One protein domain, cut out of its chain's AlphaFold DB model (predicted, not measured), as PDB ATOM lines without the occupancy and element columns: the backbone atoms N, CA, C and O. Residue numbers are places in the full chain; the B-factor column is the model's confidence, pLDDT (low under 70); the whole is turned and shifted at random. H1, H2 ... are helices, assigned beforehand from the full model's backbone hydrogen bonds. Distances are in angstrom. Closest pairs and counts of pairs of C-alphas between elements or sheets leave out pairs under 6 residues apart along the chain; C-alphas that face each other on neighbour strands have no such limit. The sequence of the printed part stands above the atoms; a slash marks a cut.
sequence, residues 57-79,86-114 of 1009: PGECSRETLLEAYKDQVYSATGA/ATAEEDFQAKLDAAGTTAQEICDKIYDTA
ATOM      1  N   PRO A  57     154.739 156.295 193.316       54.66
ATOM      2  CA  PRO A  57     156.157 156.479 193.622       54.66
ATOM      3  C   PRO A  57     156.399 156.595 195.135       54.66
ATOM      4  O   PRO A  57     155.706 157.353 195.814       54.66
ATOM      5  N   GLY A  58     157.408 155.892 195.652       62.88
ATOM      6  CA  GLY A  58     157.864 156.019 197.043       62.88
ATOM      7  C   GLY A  58     158.354 154.705 197.650       62.88
ATOM      8  O   GLY A  58     158.153 153.637 197.071       62.88
ATOM      9  N   GLU A  59     158.989 154.787 198.823       72.12
ATOM     10  CA  GLU A  59     159.380 153.609 199.607       72.12
ATOM     11  C   GLU A  59     158.159 152.750 199.955       72.12
ATOM     12  O   GLU A  59     157.043 153.257 200.117       72.12
ATOM     13  N   CYS A  60     158.357 151.437 200.064       81.62
ATOM     14  CA  CYS A  60     157.282 150.526 200.420       81.62
ATOM     15  C   CYS A  60     156.875 150.748 201.878       81.62
ATOM     16  O   CYS A  60     157.506 150.244 202.802       81.62
ATOM     17  N   SER A  61     155.790 151.491 202.066       84.69
ATOM     18  CA  SER A  61     155.117 151.670 203.346       84.69
ATOM     19  C   SER A  61     153.655 151.240 203.233       84.69
ATOM     20  O   SER A  61     153.137 150.991 202.137       84.69
ATOM     21  N   ARG A  62     152.944 151.184 204.367       86.31
ATOM     22  CA  ARG A  62     151.493 150.944 204.372       86.31
ATOM     23  C   ARG A  62     150.760 151.962 203.496       86.31
ATOM     24  O   ARG A  62     149.836 151.587 202.781       86.31
ATOM     25  N   GLU A  63     151.166 153.223 203.547       85.44
ATOM     26  CA  GLU A  63     150.582 154.319 202.777       85.44
ATOM     27  C   GLU A  63     150.825 154.126 201.279       85.44
ATOM     28  O   GLU A  63     149.877 154.179 200.494       85.44
ATOM     29  N   THR A  64     152.064 153.828 200.879       83.69
ATOM     30  CA  THR A  64     152.419 153.615 199.469       83.69
ATOM     31  C   THR A  64     151.727 152.377 198.901       83.69
ATOM     32  O   THR A  64     151.230 152.407 197.772       83.69
ATOM     33  N   LEU A  65     151.619 151.305 199.695       86.00
ATOM     34  CA  LEU A  65     150.861 150.107 199.337       86.00
ATOM     35  C   LEU A  65     149.361 150.377 199.240       86.00
ATOM     36  O   LEU A  65     148.725 149.865 198.324       86.00
ATOM     37  N   LEU A  66     148.792 151.188 200.134       87.00
ATOM     38  CA  LEU A  66     147.386 151.577 200.077       87.00
ATOM     39  C   LEU A  66     147.088 152.431 198.834       87.00
ATOM     40  O   LEU A  66     146.055 152.237 198.197       87.00
ATOM     41  N   GLU A  67     147.978 153.347 198.451       84.38
ATOM     42  CA  GLU A  67     147.841 154.113 197.205       84.38
ATOM     43  C   GLU A  67     147.982 153.220 195.965       84.38
ATOM     44  O   GLU A  67     147.144 153.269 195.061       84.38
ATOM     45  N   ALA A  68     148.962 152.312 195.954       83.06
ATOM     46  CA  ALA A  68     149.070 151.298 194.908       83.06
ATOM     47  C   ALA A  68     147.815 150.406 194.859       83.06
ATOM     48  O   ALA A  68     147.333 150.072 193.779       83.06
ATOM     49  N   TYR A  69     147.234 150.067 196.009       85.94
ATOM     50  CA  TYR A  69     146.030 149.250 196.121       85.94
ATOM     51  C   TYR A  69     144.797 149.967 195.575       85.94
ATOM     52  O   TYR A  69     144.051 149.389 194.778       85.94
ATOM     53  N   LYS A  70     144.610 151.235 195.958       86.00
ATOM     54  CA  LYS A  70     143.548 152.114 195.454       86.00
ATOM     55  C   LYS A  70     143.533 152.137 193.932       86.00
ATOM     56  O   LYS A  70     142.473 151.968 193.330       86.00
ATOM     57  N   ASP A  71     144.697 152.323 193.323       81.00
ATOM     58  CA  ASP A  71     144.828 152.497 191.879       81.00
ATOM     59  C   ASP A  71     144.796 151.164 191.106       81.00
ATOM     60  O   ASP A  71     144.090 151.031 190.102       81.00
ATOM     61  N   GLN A  72     145.519 150.148 191.592       82.62
ATOM     62  CA  GLN A  72     145.782 148.910 190.848       82.62
ATOM     63  C   GLN A  72     144.771 147.792 191.128       82.62
ATOM     64  O   GLN A  72     144.539 146.960 190.250       82.62
ATOM     65  N   VAL A  73     144.168 147.756 192.322       82.44
ATOM     66  CA  VAL A  73     143.270 146.669 192.748       82.44
ATOM     67  C   VAL A  73     141.847 147.174 192.975       82.44
ATOM     68  O   VAL A  73     140.922 146.656 192.359       82.44
ATOM     69  N   TYR A  74     141.653 148.195 193.811       83.00
ATOM     70  CA  TYR A  74     140.323 148.695 194.181       83.00
ATOM     71  C   TYR A  74     139.603 149.376 193.006       83.00
ATOM     72  O   TYR A  74     138.431 149.111 192.751       83.00
ATOM     73  N   SER A  75     140.317 150.211 192.242       80.19
ATOM     74  CA  SER A  75     139.767 150.929 191.079       80.19
ATOM     75  C   SER A  75     139.784 150.113 189.779       80.19
ATOM     76  O   SER A  75     139.443 150.637 188.712       80.19
ATOM     77  N   ALA A  76     140.193 148.840 189.828       76.25
ATOM     78  CA  ALA A  76     140.207 147.976 188.656       76.25
ATOM     79  C   ALA A  76     138.774 147.615 188.220       76.25
ATOM     80  O   ALA A  76     137.891 147.332 189.032       76.25
ATOM     81  N   THR A  77     138.522 147.627 186.910       65.00
ATOM     82  CA  THR A  77     137.185 147.397 186.344       65.00
ATOM     83  C   THR A  77     136.636 146.026 186.759       65.00
ATOM     84  O   THR A  77     137.147 144.999 186.321       65.00
ATOM     85  N   GLY A  78     135.570 146.011 187.568       63.81
ATOM     86  CA  GLY A  78     134.927 144.788 188.069       63.81
ATOM     87  C   GLY A  78     135.432 144.286 189.429       63.81
ATOM     88  O   GLY A  78     134.965 143.244 189.877       63.81
ATOM     89  N   ALA A  79     136.343 145.010 190.091       62.50
ATOM     90  CA  ALA A  79     136.924 144.610 191.376       62.50
ATOM     91  C   ALA A  79     136.002 144.815 192.592       62.50
ATOM     92  O   ALA A  79     136.182 144.147 193.609       62.50
ATOM     93  N   ALA A  86     132.173 150.450 201.196       76.94
ATOM     94  CA  ALA A  86     133.451 150.473 201.906       76.94
ATOM     95  C   ALA A  86     134.479 151.350 201.181       76.94
ATOM     96  O   ALA A  86     134.595 151.305 199.952       76.94
ATOM     97  N   THR A  87     135.245 152.124 201.944       86.38
ATOM     98  CA  THR A  87     136.380 152.893 201.428       86.38
ATOM     99  C   THR A  87     137.519 151.961 201.002       86.38
ATOM    100  O   THR A  87     137.619 150.822 201.455       86.38
ATOM    101  N   ALA A  88     138.416 152.447 200.140       83.31
ATOM    102  CA  ALA A  88     139.567 151.660 199.701       83.31
ATOM    103  C   ALA A  88     140.503 151.251 200.851       83.31
ATOM    104  O   ALA A  88     141.165 150.225 200.754       83.31
ATOM    105  N   GLU A  89     140.553 152.031 201.936       87.06
ATOM    106  CA  GLU A  89     141.337 151.692 203.127       87.06
ATOM    107  C   GLU A  89     140.699 150.561 203.940       87.06
ATOM    108  O   GLU A  89     141.394 149.632 204.342       87.06
ATOM    109  N   GLU A  90     139.377 150.595 204.126       86.94
ATOM    110  CA  GLU A  90     138.641 149.525 204.811       86.94
ATOM    111  C   GLU A  90     138.717 148.204 204.032       86.94
ATOM    112  O   GLU A  90     138.937 147.149 204.623       86.94
ATOM    113  N   ASP A  91     138.591 148.258 202.702       86.12
ATOM    114  CA  ASP A  91     138.719 147.079 201.837       86.12
ATOM    115  C   ASP A  91     140.159 146.537 201.802       86.12
ATOM    116  O   ASP A  91     140.366 145.324 201.821       86.12
ATOM    117  N   PHE A  92     141.167 147.418 201.816       88.75
ATOM    118  CA  PHE A  92     142.568 147.011 201.918       88.75
ATOM    119  C   PHE A  92     142.848 146.286 203.237       88.75
ATOM    120  O   PHE A  92     143.408 145.191 203.217       88.75
ATOM    121  N   GLN A  93     142.403 146.842 204.370       89.62
ATOM    122  CA  GLN A  93     142.587 146.213 205.679       89.62
ATOM    123  C   GLN A  93     141.863 144.863 205.766       89.62
ATOM    124  O   GLN A  93     142.461 143.881 206.192       89.62
ATOM    125  N   ALA A  94     140.624 144.773 205.276       86.19
ATOM    126  CA  ALA A  94     139.881 143.515 205.262       86.19
ATOM    127  C   ALA A  94     140.584 142.421 204.436       86.19
ATOM    128  O   ALA A  94     140.554 141.247 204.804       86.19
ATOM    129  N   LYS A  95     141.239 142.790 203.327       87.50
ATOM    130  CA  LYS A  95     142.012 141.843 202.509       87.50
ATOM    131  C   LYS A  95     143.350 141.463 203.129       87.50
ATOM    132  O   LYS A  95     143.765 140.323 202.949       87.50
ATOM    133  N   LEU A  96     144.007 142.369 203.855       89.44
ATOM    134  CA  LEU A  96     145.179 142.030 204.669       89.44
ATOM    135  C   LEU A  96     144.806 141.000 205.741       89.44
ATOM    136  O   LEU A  96     145.452 139.957 205.839       89.44
ATOM    137  N   ASP A  97     143.703 141.239 206.455       89.12
ATOM    138  CA  ASP A  97     143.197 140.338 207.492       89.12
ATOM    139  C   ASP A  97     142.808 138.968 206.904       89.12
ATOM    140  O   ASP A  97     143.162 137.927 207.455       89.12
ATOM    141  N   ALA A  98     142.132 138.950 205.747       86.69
ATOM    142  CA  ALA A  98     141.753 137.717 205.051       86.69
ATOM    143  C   ALA A  98     142.958 136.928 204.509       86.69
ATOM    144  O   ALA A  98     142.905 135.699 204.453       86.69
ATOM    145  N   ALA A  99     144.024 137.623 204.111       86.94
ATOM    146  CA  ALA A  99     145.284 137.021 203.687       86.94
ATOM    147  C   ALA A  99     146.176 136.595 204.865       86.94
ATOM    148  O   ALA A  99     147.186 135.923 204.651       86.94
ATOM    149  N   GLY A 100     145.823 136.988 206.095       90.00
ATOM    150  CA  GLY A 100     146.630 136.744 207.286       90.00
ATOM    151  C   GLY A 100     148.027 137.359 207.186       90.00
ATOM    152  O   GLY A 100     148.984 136.727 207.622       90.00
ATOM    153  N   THR A 101     148.154 138.539 206.567       90.19
ATOM    154  CA  THR A 101     149.443 139.213 206.349       90.19
ATOM    155  C   THR A 101     149.377 140.695 206.708       90.19
ATOM    156  O   THR A 101     148.297 141.276 206.795       90.19
ATOM    157  N   THR A 102     150.529 141.332 206.895       90.94
ATOM    158  CA  THR A 102     150.625 142.780 207.135       90.94
ATOM    159  C   THR A 102     151.204 143.523 205.931       90.94
ATOM    160  O   THR A 102     151.858 142.942 205.068       90.94
ATOM    161  N   ALA A 103     150.992 144.842 205.871       86.50
ATOM    162  CA  ALA A 103     151.622 145.684 204.852       86.50
ATOM    163  C   ALA A 103     153.161 145.578 204.889       86.50
ATOM    164  O   ALA A 103     153.791 145.529 203.835       86.50
ATOM    165  N   GLN A 104     153.746 145.459 206.087       86.19
ATOM    166  CA  GLN A 104     155.186 145.279 206.265       86.19
ATOM    167  C   GLN A 104     155.672 143.958 205.659       86.19
ATOM    168  O   GLN A 104     156.604 143.960 204.866       86.19
ATOM    169  N   GLU A 105     154.985 142.847 205.930       87.44
ATOM    170  CA  GLU A 105     155.341 141.536 205.365       87.44
ATOM    171  C   GLU A 105     155.233 141.499 203.833       87.44
ATOM    172  O   GLU A 105     155.963 140.764 203.164       87.44
ATOM    173  N   ILE A 106     154.311 142.278 203.254       88.44
ATOM    174  CA  ILE A 106     154.223 142.448 201.801       88.44
ATOM    175  C   ILE A 106     155.450 143.209 201.287       88.44
ATOM    176  O   ILE A 106     156.041 142.786 200.293       88.44
ATOM    177  N   CYS A 107     155.851 144.293 201.957       87.69
ATOM    178  CA  CYS A 107     157.056 145.047 201.611       87.69
ATOM    179  C   CYS A 107     158.327 144.199 201.722       87.69
ATOM    180  O   CYS A 107     159.119 144.172 200.779       87.69
ATOM    181  N   ASP A 108     158.470 143.427 202.800       86.75
ATOM    182  CA  ASP A 108     159.601 142.518 203.001       86.75
ATOM    183  C   ASP A 108     159.706 141.525 201.831       86.75
ATOM    184  O   ASP A 108     160.753 141.431 201.190       86.75
ATOM    185  N   LYS A 109     158.586 140.887 201.448       87.38
ATOM    186  CA  LYS A 109     158.523 139.970 200.294       87.38
ATOM    187  C   LYS A 109     158.861 140.648 198.968       87.38
ATOM    188  O   LYS A 109     159.534 140.043 198.130       87.38
ATOM    189  N   ILE A 110     158.392 141.879 198.743       88.69
ATOM    190  CA  ILE A 110     158.717 142.645 197.530       88.69
ATOM    191  C   ILE A 110     160.227 142.867 197.444       88.69
ATOM    192  O   ILE A 110     160.817 142.655 196.383       88.69
ATOM    193  N   TYR A 111     160.856 143.261 198.550       88.50
ATOM    194  CA  TYR A 111     162.286 143.544 198.591       88.50
ATOM    195  C   TYR A 111     163.167 142.292 198.592       88.50
ATOM    196  O   TYR A 111     164.265 142.333 198.030       88.50
ATOM    197  N   ASP A 112     162.697 141.180 199.157       84.50
ATOM    198  CA  ASP A 112     163.384 139.883 199.133       84.50
ATOM    199  C   ASP A 112     163.404 139.253 197.742       84.50
ATOM    200  O   ASP A 112     164.404 138.669 197.330       84.50
ATOM    201  N   THR A 113     162.303 139.392 197.003       85.00
ATOM    202  CA  THR A 113     162.160 138.835 195.650       85.00
ATOM    203  C   THR A 113     162.638 139.781 194.549       85.00
ATOM    204  O   THR A 113     162.618 139.416 193.369       85.00
ATOM    205  N   ALA A 114     163.076 140.992 194.910       85.31
ATOM    206  CA  ALA A 114     163.651 141.940 193.971       85.31
ATOM    207  C   ALA A 114     164.948 141.376 193.368       85.31
ATOM    208  O   ALA A 114     165.852 140.936 194.080       85.31
TER     209      ALA A 114
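What this domain is: This is residues 57 to 79 and 86 to 114 of the 1009 residues of the protein "PA14 domain-containing protein" of Thalassiosira oceanica (UniProt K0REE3). Three short helices stand at large angles to one another: H2 runs away from H1 nearly crosswise, and after a tight turn H3 begins near the first residues of H1 and points outward. The printed part has 52 residues, with three named helices in the order H1, H2, H3 and no named strand. The class is all helix; the whole is compact, with a radius of gyration of the C-alphas of 11.2 A and spans of 30 by 25 by 17 A.

How they stand to each other: H1, residues 62 to 74, touches H2, residues 88 to 99, through residues 88 to 92 of H2 alone; they are about perpendicular at 84 degrees, the closest C-alphas being those of Lys 70 and Ala 88, 5.8 A apart. H1 and H3, residues 103 to 112, only just touch, with 3 pairs of C-alphas within 8 A, and only at their ends, through residues 62 to 65 of H1 alone; the closest C-alphas, of Arg 62 and Ala 103, are 5.3 A apart, and the lines are about perpendicular at 89 degrees. H2 and H3 are close but not clearly touching, the closest C-alphas being those of Leu 96 and Ala 103, 7.4 A apart; they run the same way at a steep tilt of 69 degrees, only just short of about perpendicular. In H2 and H3 every O i to N i+4 pair is within hydrogen-bond range; in H1, 8 of 9 are.

Where its parts are: H1 begins at C-alpha 62 (151.493, 150.944, 204.372) and is 15.3 A long; H2 is 16.2 A long; H3 is 14.3 A long and ends at C-alpha 112 (163.384, 139.883, 199.133).

The domain as a whole: The two C-alphas farthest apart, of Ala 86 and Ala 114, are 32.4 A apart. Residues 80 to 85 are not printed, and C-alphas 79 and 86 are 12.5 A apart across the cut. Residues 57 to 58 and 77 to 79 have pLDDT under 70.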